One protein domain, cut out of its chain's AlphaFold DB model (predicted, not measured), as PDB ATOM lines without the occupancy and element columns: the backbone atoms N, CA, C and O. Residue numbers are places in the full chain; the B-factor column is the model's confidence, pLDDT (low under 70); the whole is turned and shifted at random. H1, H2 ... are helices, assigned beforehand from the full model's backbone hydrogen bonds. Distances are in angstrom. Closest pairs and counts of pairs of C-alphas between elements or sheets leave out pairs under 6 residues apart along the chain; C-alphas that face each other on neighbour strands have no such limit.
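AT A GLANCE: This is residues 11 to 27, 37 to 53 and 88 to 146 of the 181 residues of the protein "Putative amidase" of Colletotrichum sublineola (UniProt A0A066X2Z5). A long helix, H3, has two shorter helices, H2 and H4, packed on part of its length, while H1 sits away from these three helices on the far side of a long loop. That loop, residues 114 to 136, leaves the end of H3 and folds back to H4, with residues 127 to 132 sticking out. The printed part has 93 residues with four named helices in the order H1, H2, H3, H4 and no named strand, an all helix domain. It is loose, with a radius of gyration of the C-alphas of 16.5 A, and flat, spanning 51 by 41 by 16 A.

HOW THE PARTS SIT: H1, residues 11 to 24, touches no helix. H2, residues 39 to 50, and H3, residues 89 to 113, touch through residues 92 to 102 of H3 alone, at a shallow tilt of 30 degrees, opposite ways; their closest C-alphas, those of Ala 49 and Gln 95, are 6.9 A apart. H4, residues 137 to 145, touches H2 about perpendicular, at 76 degrees, the closest C-alphas being those of Ile 46 and Tyr 144, 6.0 A apart. H4 touches H3 through residues 99 to 106 of H3 alone, about perpendicular at 79 degrees, with the C-alphas of Arg 103 and Val 145 closest at 5.5 A. Mostly crossed packing, only just: 1 of these 3 pairs is at a shallow tilt. In H1, H2 and H3 every O i to N i+4 pair is within hydrogen-bond range; in H4, 4 of 5 are.

IN THESE COORDINATES: H1 begins at C-alpha 11 (339.116, 565.262, 410.120) and measures 19.8 A. H2 measures 16.4 A. H3 measures 36.0 A, from C-alpha 89 (318.880, 563.450, 371.483). H4 ends at C-alpha 145 (333.953, 571.174, 384.639).

THE WHOLE: The C-alphas of Pro 27 and Asp 88 are the two farthest apart, 53.2 A. Two cuts leave out residues 28 to 36, a gap of 28.1 A between C-alphas 27 and 37, and residues 54 to 87, a gap of 8.3 A between C-alphas 53 and 88. The link from H3 to H4 is long, 23 residues. No printed residue is under 70 in pLDDT.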
ATOM      1  N   PRO A  11     337.865 565.831 410.628       94.62
ATOM      2  CA  PRO A  11     339.116 565.262 410.120       94.62
ATOM      3  C   PRO A  11     339.520 565.792 408.741       94.62
ATOM      4  O   PRO A  11     340.712 565.944 408.488       94.62
ATOM      5  N   VAL A  12     338.557 566.104 407.871       94.75
ATOM      6  CA  VAL A  12     338.830 566.658 406.538       94.75
ATOM      7  C   VAL A  12     339.269 568.112 406.651       94.75
ATOM      8  O   VAL A  12     340.267 568.485 406.041       94.75
ATOM      9  N   THR A  13     338.612 568.911 407.493       93.88
ATOM     10  CA  THR A  13     339.047 570.290 407.772       93.88
ATOM     11  C   THR A  13     340.470 570.316 408.328       93.88
ATOM     12  O   THR A  13     341.320 571.012 407.785       93.88
ATOM     13  N   ARG A  14     340.790 569.455 409.306       95.75
ATOM     14  CA  ARG A  14     342.164 569.323 409.829       95.75
ATOM     15  C   ARG A  14     343.173 568.903 408.756       95.75
ATOM     16  O   ARG A  14     344.318 569.343 408.799       95.75
ATOM     17  N   ALA A  15     342.778 568.051 407.809       96.88
ATOM     18  CA  ALA A  15     343.628 567.653 406.686       96.88
ATOM     19  C   ALA A  15     343.900 568.816 405.719       96.88
ATOM     20  O   ALA A  15     345.039 568.988 405.282       96.88
ATOM     21  N   LEU A  16     342.890 569.641 405.433       96.00
ATOM     22  CA  LEU A  16     343.044 570.853 404.628       96.00
ATOM     23  C   LEU A  16     343.911 571.898 405.331       96.00
ATOM     24  O   LEU A  16     344.799 572.463 404.699       96.00
ATOM     25  N   ASP A  17     343.707 572.115 406.630       96.12
ATOM     26  CA  ASP A  17     344.521 573.040 407.427       96.12
ATOM     27  C   ASP A  17     345.979 572.587 407.479       96.12
ATOM     28  O   ASP A  17     346.898 573.391 407.316       96.12
ATOM     29  N   TRP A  18     346.204 571.280 407.637       97.19
ATOM     30  CA  TRP A  18     347.534 570.690 407.560       97.19
ATOM     31  C   TRP A  18     348.187 570.943 406.195       97.19
ATOM     32  O   TRP A  18     349.344 571.365 406.146       97.19
ATOM     33  N   ALA A  19     347.458 570.736 405.094       96.94
ATOM     34  CA  ALA A  19     347.970 570.988 403.747       96.94
ATOM     35  C   ALA A  19     348.269 572.481 403.526       96.94
ATOM     36  O   ALA A  19     349.359 572.823 403.063       96.94
ATOM     37  N   ARG A  20     347.353 573.371 403.935       96.38
ATOM     38  CA  ARG A  20     347.524 574.830 403.875       96.38
ATOM     39  C   ARG A  20     348.783 575.256 404.625       96.38
ATOM     40  O   ARG A  20     349.627 575.923 404.043       96.38
ATOM     41  N   ALA A  21     348.964 574.805 405.867       96.75
ATOM     42  CA  ALA A  21     350.139 575.135 406.671       96.75
ATOM     43  C   ALA A  21     351.452 574.654 406.030       96.75
ATOM     44  O   ALA A  21     352.455 575.361 406.066       96.75
ATOM     45  N   ARG A  22     351.468 573.460 405.421       96.44
ATOM     46  CA  ARG A  22     352.656 572.941 404.723       96.44
ATOM     47  C   ARG A  22     353.021 573.780 403.505       96.44
ATOM     48  O   ARG A  22     354.198 574.088 403.338       96.44
ATOM     49  N   LEU A  23     352.034 574.149 402.692       96.62
ATOM     50  CA  LEU A  23     352.246 574.956 401.492       96.62
ATOM     51  C   LEU A  23     352.639 576.392 401.848       96.62
ATOM     52  O   LEU A  23     353.610 576.895 401.300       96.62
ATOM     53  N   SER A  24     351.972 577.012 402.828       96.25
ATOM     54  CA  SER A  24     352.278 578.381 403.267       96.25
ATOM     55  C   SER A  24     353.663 578.533 403.905       96.25
ATOM     56  O   SER A  24     354.217 579.625 403.890       96.25
ATOM     57  N   ASN A  25     354.237 577.460 404.460       95.88
ATOM     58  CA  ASN A  25     355.593 577.475 405.022       95.88
ATOM     59  C   ASN A  25     356.695 577.262 403.967       95.88
ATOM     60  O   ASN A  25     357.878 577.282 404.308       95.88
ATOM     61  N   SER A  26     356.331 577.010 402.709       95.94
ATOM     62  CA  SER A  26     357.275 576.837 401.609       95.94
ATOM     63  C   SER A  26     357.381 578.137 400.806       95.94
ATOM     64  O   SER A  26     356.353 578.661 400.386       95.94
ATOM     65  N   PRO A  27     358.594 578.634 400.506       95.81
ATOM     66  CA  PRO A  27     358.763 579.836 399.688       95.81
ATOM     67  C   PRO A  27     358.380 579.622 398.214       95.81
ATOM     68  O   PRO A  27     358.308 580.587 397.462       95.81
ATOM     69  N   TYR A  37     333.330 578.940 390.974       94.12
ATOM     70  CA  TYR A  37     332.298 579.597 390.175       94.12
ATOM     71  C   TYR A  37     331.066 578.695 390.063       94.12
ATOM     72  O   TYR A  37     331.186 577.537 389.671       94.12
ATOM     73  N   GLY A  38     329.889 579.225 390.410       94.31
ATOM     74  CA  GLY A  38     328.599 578.593 390.113       94.31
ATOM     75  C   GLY A  38     328.412 577.177 390.668       94.31
ATOM     76  O   GLY A  38     327.779 576.355 390.012       94.31
ATOM     77  N   ALA A  39     328.954 576.858 391.848       91.62
ATOM     78  CA  ALA A  39     328.908 575.494 392.386       91.62
ATOM     79  C   ALA A  39     327.479 574.928 392.533       91.62
ATOM     80  O   ALA A  39     327.268 573.763 392.206       91.62
ATOM     81  N   GLU A  40     326.484 575.740 392.915       90.50
ATOM     82  CA  GLU A  40     325.077 575.300 392.961       90.50
ATOM     83  C   GLU A  40     324.574 574.852 391.591       90.50
ATOM     84  O   GLU A  40     323.973 573.789 391.436       90.50
ATOM     85  N   GLU A  41     324.836 575.687 390.587       94.69
ATOM     86  CA  GLU A  41     324.393 575.470 389.222       94.69
ATOM     87  C   GLU A  41     325.062 574.229 388.637       94.69
ATOM     88  O   GLU A  41     324.374 573.380 388.070       94.69
ATOM     89  N   ALA A  42     326.375 574.080 388.836       95.44
ATOM     90  CA  ALA A  42     327.121 572.900 388.417       95.44
ATOM     91  C   ALA A  42     326.542 571.625 389.037       95.44
ATOM     92  O   ALA A  42     326.290 570.654 388.323       95.44
ATOM     93  N   LEU A  43     326.286 571.634 390.351       93.12
ATOM     94  CA  LEU A  43     325.747 570.485 391.079       93.12
ATOM     95  C   LEU A  43     324.319 570.142 390.640       93.12
ATOM     96  O   LEU A  43     324.004 568.970 390.430       93.12
ATOM     97  N   ARG A  44     323.462 571.147 390.443       93.44
ATOM     98  CA  ARG A  44     322.113 570.951 389.899       93.44
ATOM     99  C   ARG A  44     322.175 570.373 388.487       93.44
ATOM    100  O   ARG A  44     321.473 569.412 388.188       93.44
ATOM    101  N   ASN A  45     323.020 570.928 387.622       96.25
ATOM    102  CA  ASN A  45     323.117 570.498 386.233       96.25
ATOM    103  C   ASN A  45     323.704 569.084 386.106       96.25
ATOM    104  O   ASN A  45     323.194 568.300 385.309       96.25
ATOM    105  N   ILE A  46     324.739 568.724 386.877       96.00
ATOM    106  CA  ILE A  46     325.342 567.383 386.795       96.00
ATOM    107  C   ILE A  46     324.394 566.282 387.280       96.00
ATOM    108  O   ILE A  46     324.346 565.221 386.663       96.00
ATOM    109  N   ARG A  47     323.584 566.547 388.318       93.50
ATOM    110  CA  ARG A  47     322.526 565.628 388.783       93.50
ATOM    111  C   ARG A  47     321.562 565.256 387.657       93.50
ATOM    112  O   ARG A  47     321.218 564.092 387.504       93.50
ATOM    113  N   LEU A  48     321.176 566.234 386.835       95.44
ATOM    114  CA  LEU A  48     320.297 566.009 385.684       95.44
ATOM    115  C   LEU A  48     321.030 565.383 384.494       95.44
ATOM    116  O   LEU A  48     320.447 564.570 383.782       95.44
ATOM    117  N   ALA A  49     322.293 565.750 384.269       96.00
ATOM    118  CA  ALA A  49     323.077 565.267 383.134       96.00
ATOM    119  C   ALA A  49     323.488 563.790 383.262       96.00
ATOM    120  O   ALA A  49     323.690 563.129 382.246       96.00
ATOM    121  N   PHE A  50     323.619 563.262 384.484       95.38
ATOM    122  CA  PHE A  50     323.892 561.836 384.717       95.38
ATOM    123  C   PHE A  50     322.697 560.933 384.407       95.38
ATOM    124  O   PHE A  50     322.894 559.774 384.047       95.38
ATOM    125  N   PHE A  51     321.479 561.467 384.495       96.56
ATOM    126  CA  PHE A  51     320.244 560.716 384.278       96.56
ATOM    127  C   PHE A  51     319.334 561.467 383.295       96.56
ATOM    128  O   PHE A  51     318.268 561.960 383.677       96.56
ATOM    129  N   PRO A  52     319.736 561.582 382.012       96.69
ATOM    130  CA  PRO A  52     318.937 562.259 380.991       96.69
ATOM    131  C   PRO A  52     317.553 561.623 380.802       96.69
ATOM    132  O   PRO A  52     316.644 562.289 380.334       96.69
ATOM    133  N   ASP A  53     317.373 560.366 381.202       97.12
ATOM    134  CA  ASP A  53     316.122 559.603 381.148       97.12
ATOM    135  C   ASP A  53     315.384 559.526 382.501       97.12
ATOM    136  O   ASP A  53     314.539 558.647 382.703       97.12
ATOM    137  N   ASP A  88     315.238 563.303 374.783       96.56
ATOM    138  CA  ASP A  88     315.685 562.813 373.492       96.56
ATOM    139  C   ASP A  88     317.093 563.342 373.148       96.56
ATOM    140  O   ASP A  88     317.755 564.049 373.920       96.56
ATOM    141  N   ALA A  89     317.571 563.009 371.948       97.44
ATOM    142  CA  ALA A  89     318.880 563.450 371.483       97.44
ATOM    143  C   ALA A  89     319.021 564.985 371.469       97.44
ATOM    144  O   ALA A  89     320.088 565.499 371.811       97.44
ATOM    145  N   ALA A  90     317.967 565.722 371.109       97.94
ATOM    146  CA  ALA A  90     317.997 567.181 371.070       97.94
ATOM    147  C   ALA A  90     318.079 567.778 372.484       97.94
ATOM    148  O   ALA A  90     318.883 568.682 372.723       97.94
ATOM    149  N   GLY A  91     317.334 567.228 373.445       97.56
ATOM    150  CA  GLY A  91     317.407 567.617 374.854       97.56
ATOM    151  C   GLY A  91     318.795 567.386 375.456       97.56
ATOM    152  O   GLY A  91     319.345 568.271 376.118       97.56
ATOM    153  N   VAL A  92     319.418 566.242 375.163       97.88
ATOM    154  CA  VAL A  92     320.798 565.952 375.594       97.88
ATOM    155  C   VAL A  92     321.797 566.932 374.967       97.88
ATOM    156  O   VAL A  92     322.712 567.400 375.648       97.88
ATOM    157  N   LEU A  93     321.636 567.285 373.687       98.31
ATOM    158  CA  LEU A  93     322.470 568.307 373.043       98.31
ATOM    159  C   LEU A  93     322.310 569.672 373.722       98.31
ATOM    160  O   LEU A  93     323.310 570.343 373.970       98.31
ATOM    161  N   GLN A  94     321.091 570.054 374.103       98.19
ATOM    162  CA  GLN A  94     320.850 571.303 374.822       98.19
ATOM    163  C   GLN A  94     321.529 571.322 376.200       98.19
ATOM    164  O   GLN A  94     322.150 572.324 376.562       98.19
ATOM    165  N   GLN A  95     321.485 570.217 376.952       97.25
ATOM    166  CA  GLN A  95     322.223 570.097 378.216       97.25
ATOM    167  C   GLN A  95     323.738 570.243 378.020       97.25
ATOM    168  O   GLN A  95     324.407 570.874 378.841       97.25
ATOM    169  N   ARG A  96     324.288 569.697 376.927       97.69
ATOM    170  CA  ARG A  96     325.714 569.841 376.587       97.69
ATOM    171  C   ARG A  96     326.078 571.285 376.271       97.69
ATOM    172  O   ARG A  96     327.071 571.759 376.803       97.69
ATOM    173  N   VAL A  97     325.254 572.002 375.506       98.38
ATOM    174  CA  VAL A  97     325.463 573.438 375.241       98.38
ATOM    175  C   VAL A  97     325.495 574.236 376.547       98.38
ATOM    176  O   VAL A  97     326.398 575.047 376.748       98.38
ATOM    177  N   THR A  98     324.562 573.974 377.468       98.12
ATOM    178  CA  THR A  98     324.549 574.610 378.796       98.12
ATOM    179  C   THR A  98     325.823 574.299 379.585       98.12
ATOM    180  O   THR A  98     326.443 575.207 380.137       98.12
ATOM    181  N   ARG A  99     326.257 573.033 379.601       98.31
ATOM    182  CA  ARG A  99     327.504 572.613 380.258       98.31
ATOM    183  C   ARG A  99     328.727 573.289 379.649       98.31
ATOM    184  O   ARG A  99     329.594 573.747 380.383       98.31
ATOM    185  N   ASP A 100     328.818 573.346 378.329       98.50
ATOM    186  CA  ASP A 100     329.992 573.884 377.643       98.50
ATOM    187  C   ASP A 100     330.096 575.399 377.849       98.50
ATOM    188  O   ASP A 100     331.184 575.904 378.123       98.50
ATOM    189  N   LYS A 101     328.959 576.108 377.867       98.50
ATOM    190  CA  LYS A 101     328.905 577.509 378.303       98.50
ATOM    191  C   LYS A 101     329.432 577.667 379.733       98.50
ATOM    192  O   LYS A 101     330.309 578.495 379.962       98.50
ATOM    193  N   PHE A 102     328.956 576.844 380.669       98.56
ATOM    194  CA  PHE A 102     329.432 576.869 382.054       98.56
ATOM    195  C   PHE A 102     330.945 576.623 382.146       98.56
ATOM    196  O   PHE A 102     331.635 577.303 382.899       98.56
ATOM    197  N   ARG A 103     331.485 575.682 381.362       98.50
ATOM    198  CA  ARG A 103     332.929 575.393 381.306       98.50
ATOM    199  C   ARG A 103     333.737 576.585 380.795       98.50
ATOM    200  O   ARG A 103     334.796 576.864 381.353       98.50
ATOM    201  N   CYS A 104     333.246 577.307 379.785       98.44
ATOM    202  CA  CYS A 104     333.873 578.549 379.327       98.44
ATOM    203  C   CYS A 104     333.901 579.610 380.435       98.44
ATOM    204  O   CYS A 104     334.950 580.204 380.685       98.44
ATOM    205  N   ASP A 105     332.780 579.809 381.128       98.38
ATOM    206  CA  ASP A 105     332.678 580.788 382.213       98.38
ATOM    207  C   ASP A 105     333.573 580.398 383.409       98.38
ATOM    208  O   ASP A 105     334.288 581.238 383.961       98.38
ATOM    209  N   PHE A 106     333.622 579.107 383.758       97.94
ATOM    210  CA  PHE A 106     334.517 578.569 384.785       97.94
ATOM    211  C   PHE A 106     335.994 578.769 384.423       97.94
ATOM    212  O   PHE A 106     336.771 579.205 385.271       97.94
ATOM    213  N   ALA A 107     336.388 578.516 383.171       97.94
ATOM    214  CA  ALA A 107     337.759 578.735 382.710       97.94
ATOM    215  C   ALA A 107     338.151 580.222 382.761       97.94
ATOM    216  O   ALA A 107     339.257 580.562 383.182       97.94
ATOM    217  N   ALA A 108     337.238 581.128 382.396       98.12
ATOM    218  CA  ALA A 108     337.464 582.565 382.528       98.12
ATOM    219  C   ALA A 108     337.639 582.985 383.998       98.12
ATOM    220  O   ALA A 108     338.530 583.775 384.315       98.12
ATOM    221  N   HIS A 109     336.830 582.431 384.908       96.81
ATOM    222  CA  HIS A 109     336.964 582.646 386.351       96.81
ATOM    223  C   HIS A 109     338.290 582.110 386.902       96.81
ATOM    224  O   HIS A 109     338.970 582.821 387.640       96.81
ATOM    225  N   TRP A 110     338.688 580.898 386.509       96.88
ATOM    226  CA  TRP A 110     339.965 580.284 386.883       96.88
ATOM    227  C   TRP A 110     341.149 581.171 386.482       96.88
ATOM    228  O   TRP A 110     341.974 581.518 387.325       96.88
ATOM    229  N   ASN A 111     341.175 581.623 385.224       97.00
ATOM    230  CA  ASN A 111     342.217 582.514 384.708       97.00
ATOM    231  C   ASN A 111     342.233 583.868 385.428       97.00
ATOM    232  O   ASN A 111     343.297 584.420 385.680       97.00
ATOM    233  N   LYS A 112     341.064 584.406 385.792       97.12
ATOM    234  CA  LYS A 112     340.967 585.664 386.547       97.12
ATOM    235  C   LYS A 112     341.522 585.538 387.968       97.12
ATOM    236  O   LYS A 112     342.072 586.507 388.485       97.12
ATOM    237  N   LEU A 113     341.331 584.386 388.610       95.62
ATOM    238  CA  LEU A 113     341.899 584.113 389.931       95.62
ATOM    239  C   LEU A 113     343.392 583.785 389.876       95.62
ATOM    240  O   LEU A 113     344.032 583.851 390.924       95.62
ATOM    241  N   ASP A 114     343.932 583.481 388.694       96.25
ATOM    242  CA  ASP A 114     345.356 583.234 388.446       96.25
ATOM    243  C   ASP A 114     345.913 582.092 389.316       96.25
ATOM    244  O   ASP A 114     346.873 582.253 390.063       96.25
ATOM    245  N   VAL A 115     345.221 580.949 389.334       95.88
ATOM    246  CA  VAL A 115     345.617 579.763 390.116       95.88
ATOM    247  C   VAL A 115     346.159 578.663 389.206       95.88
ATOM    248  O   VAL A 115     345.584 578.381 388.160       95.88
ATOM    249  N   ASP A 116     347.220 577.980 389.635       96.88
ATOM    250  CA  ASP A 116     347.730 576.795 388.928       96.88
ATOM    251  C   ASP A 116     347.020 575.513 389.369       96.88
ATOM    252  O   ASP A 116     346.735 574.621 388.569       96.88
ATOM    253  N   VAL A 117     346.734 575.410 390.669       96.06
ATOM    254  CA  VAL A 117     346.122 574.240 391.304       96.06
ATOM    255  C   VAL A 117     345.175 574.668 392.418       96.06
ATOM    256  O   VAL A 117     345.399 575.667 393.102       96.06
ATOM    257  N   VAL A 118     344.131 573.870 392.647       96.31
ATOM    258  CA  VAL A 118     343.202 574.049 393.767       96.31
ATOM    259  C   VAL A 118     343.310 572.857 394.705       96.31
ATOM    260  O   VAL A 118     343.168 571.708 394.294       96.31
ATOM    261  N   ILE A 119     343.527 573.140 395.989       96.06
ATOM    262  CA  ILE A 119     343.427 572.147 397.059       96.06
ATOM    263  C   ILE A 119     342.018 572.215 397.643       96.06
ATOM    264  O   ILE A 119     341.600 573.245 398.174       96.06
ATOM    265  N   CYS A 120     341.284 571.109 397.563       94.88
ATOM    266  CA  CYS A 120     339.918 571.003 398.065       94.88
ATOM    267  C   CYS A 120     339.685 569.666 398.787       94.88
ATOM    268  O   CYS A 120     340.507 568.750 398.688       94.88
ATOM    269  N   PRO A 121     338.569 569.523 399.526       94.25
ATOM    270  CA  PRO A 121     338.149 568.223 400.034       94.25
ATOM    271  C   PRO A 121     337.963 567.218 398.893       94.25
ATOM    272  O   PRO A 121     337.424 567.566 397.847       94.25
ATOM    273  N   SER A 122     338.353 565.962 399.120       93.19
ATOM    274  CA  SER A 122     338.014 564.854 398.213       93.19
ATOM    275  C   SER A 122     336.633 564.260 398.518       93.19
ATOM    276  O   SER A 122     335.951 563.783 397.617       93.19
ATOM    277  N   TYR A 123     336.218 564.293 399.783       92.81
ATOM    278  CA  TYR A 123     334.916 563.838 400.264       92.81
ATOM    279  C   TYR A 123     334.542 564.640 401.516       92.81
ATOM    280  O   TYR A 123     335.389 565.318 402.101       92.81
ATOM    281  N   VAL A 124     333.281 564.557 401.947       90.56
ATOM    282  CA  VAL A 124     332.802 565.262 403.148       90.56
ATOM    283  C   VAL A 124     333.495 564.787 404.430       90.56
ATOM    284  O   VAL A 124     333.618 565.562 405.371       90.56
ATOM    285  N   GLY A 125     333.954 563.537 404.495       91.81
ATOM    286  CA  GLY A 125     334.455 562.926 405.726       91.81
ATOM    287  C   GLY A 125     335.448 561.782 405.499       91.81
ATOM    288  O   GLY A 125     335.939 561.601 404.386       91.81
ATOM    289  N   PRO A 126     335.757 560.996 406.547       91.50
ATOM    290  CA  PRO A 126     336.399 559.695 406.385       91.50
ATOM    291  C   PRO A 126     335.422 558.702 405.725       91.50
ATOM    292  O   PRO A 126     334.284 559.054 405.407       91.50
ATOM    293  N   ALA A 127     335.860 557.453 405.536       91.38
ATOM    294  CA  ALA A 127     335.005 556.385 405.021       91.38
ATOM    295  C   ALA A 127     333.670 556.336 405.783       91.38
ATOM    296  O   ALA A 127     333.645 556.266 407.016       91.38
ATOM    297  N   CYS A 128     332.570 556.431 405.041       88.75
ATOM    298  CA  CYS A 128     331.236 556.461 405.617       88.75
ATOM    299  C   CYS A 128     330.805 555.068 406.081       88.75
ATOM    300  O   CYS A 128     331.298 554.043 405.606       88.75
ATOM    301  N   VAL A 129     329.840 555.038 406.998       89.75
ATOM    302  CA  VAL A 129     329.124 553.801 407.322       89.75
ATOM    303  C   VAL A 129     328.393 553.327 406.062       89.75
ATOM    304  O   VAL A 129     328.002 554.147 405.223       89.75
ATOM    305  N   HIS A 130     328.219 552.015 405.915       91.75
ATOM    306  CA  HIS A 130     327.455 551.444 404.805       91.75
ATOM    307  C   HIS A 130     326.094 552.137 404.663       91.75
ATOM    308  O   HIS A 130     325.487 552.522 405.663       91.75
ATOM    309  N   GLU A 131     325.653 552.327 403.420       88.69
ATOM    310  CA  GLU A 131     324.378 552.972 403.068       88.69
ATOM    311  C   GLU A 131     324.220 554.452 403.481       88.69
ATOM    312  O   GLU A 131     323.129 555.002 403.379       88.69
ATOM    313  N   THR A 132     325.293 555.144 403.895       88.56
ATOM    314  CA  THR A 132     325.229 556.576 404.292       88.56
ATOM    315  C   THR A 132     326.005 557.529 403.369       88.56
ATOM    316  O   THR A 132     326.115 558.727 403.637       88.56
ATOM    317  N   GLY A 133     326.555 557.013 402.267       89.69
ATOM    318  CA  GLY A 133     327.417 557.743 401.332       89.69
ATOM    319  C   GLY A 133     326.674 558.650 400.348       89.69
ATOM    320  O   GLY A 133     326.739 558.428 399.147       89.69
ATOM    321  N   LEU A 134     325.963 559.666 400.838       88.50
ATOM    322  CA  LEU A 134     325.056 560.489 400.017       88.50
ATOM    323  C   LEU A 134     325.698 561.752 399.411       88.50
ATOM    324  O   LEU A 134     325.112 562.400 398.544       88.50
ATOM    325  N   PHE A 135     326.893 562.133 399.862       86.56
ATOM    326  CA  PHE A 135     327.466 563.458 399.607       86.56
ATOM    327  C   PHE A 135     328.635 563.421 398.623       86.56
ATOM    328  O   PHE A 135     329.797 563.363 399.014       86.56
ATOM    329  N   TRP A 136     328.342 563.510 397.330       88.69
ATOM    330  CA  TRP A 136     329.339 563.371 396.261       88.69
ATOM    331  C   TRP A 136     329.783 564.707 395.636       88.69
ATOM    332  O   TRP A 136     330.636 564.717 394.750       88.69
ATOM    333  N   ASN A 137     329.261 565.839 396.126       88.94
ATOM    334  CA  ASN A 137     329.458 567.182 395.559       88.94
ATOM    335  C   ASN A 137     330.933 567.559 395.333       88.94
ATOM    336  O   ASN A 137     331.279 568.095 394.280       88.94
ATOM    337  N   TYR A 138     331.798 567.229 396.298       90.62
ATOM    338  CA  TYR A 138     333.221 567.576 396.274       90.62
ATOM    339  C   TYR A 138     334.002 566.967 395.110       90.62
ATOM    340  O   TYR A 138     334.993 567.550 394.686       90.62
ATOM    341  N   ALA A 139     333.548 565.833 394.574       92.44
ATOM    342  CA  ALA A 139     334.092 565.246 393.352       92.44
ATOM    343  C   ALA A 139     333.231 565.595 392.124       92.44
ATOM    344  O   ALA A 139     333.759 565.859 391.046       92.44
ATOM    345  N   ALA A 140     331.905 565.649 392.297       93.88
ATOM    346  CA  ALA A 140     330.929 565.936 391.244       93.88
ATOM    347  C   ALA A 140     331.233 567.219 390.472       93.88
ATOM    348  O   ALA A 140     331.178 567.236 389.244       93.88
ATOM    349  N   PHE A 141     331.553 568.294 391.197       95.19
ATOM    350  CA  PHE A 141     331.830 569.593 390.599       95.19
ATOM    351  C   PHE A 141     332.931 569.490 389.533       95.19
ATOM    352  O   PHE A 141     332.755 569.963 388.411       95.19
ATOM    353  N   TRP A 142     334.019 568.785 389.854       95.94
ATOM    354  CA  TRP A 142     335.171 568.609 388.969       95.94
ATOM    355  C   TRP A 142     334.860 567.742 387.746       95.94
ATOM    356  O   TRP A 142     335.332 568.053 386.656       95.94
ATOM    357  N   ASN A 143     333.976 566.746 387.882       96.44
ATOM    358  CA  ASN A 143     333.448 565.999 386.734       96.44
ATOM    359  C   ASN A 143     332.655 566.912 385.783       96.44
ATOM    360  O   ASN A 143     332.736 566.773 384.562       96.44
ATOM    361  N   TYR A 144     331.878 567.857 386.326       97.44
ATOM    362  CA  TYR A 144     331.078 568.762 385.502       97.44
ATOM    363  C   TYR A 144     331.966 569.704 384.685       97.44
ATOM    364  O   TYR A 144     331.734 569.877 383.484       97.44
ATOM    365  N   VAL A 145     333.011 570.260 385.307       97.12
ATOM    366  CA  VAL A 145     333.953 571.174 384.639       97.12
ATOM    367  C   VAL A 145     335.045 570.474 383.826       97.12
ATOM    368  O   VAL A 145     335.671 571.137 383.009       97.12
ATOM    369  N   ASP A 146     335.206 569.153 383.963       97.38
ATOM    370  CA  ASP A 146     336.196 568.321 383.247       97.38
ATOM    371  C   ASP A 146     337.660 568.580 383.626       97.38
ATOM    372  O   ASP A 146     338.561 568.500 382.791       97.38
TER     373      ASP A 146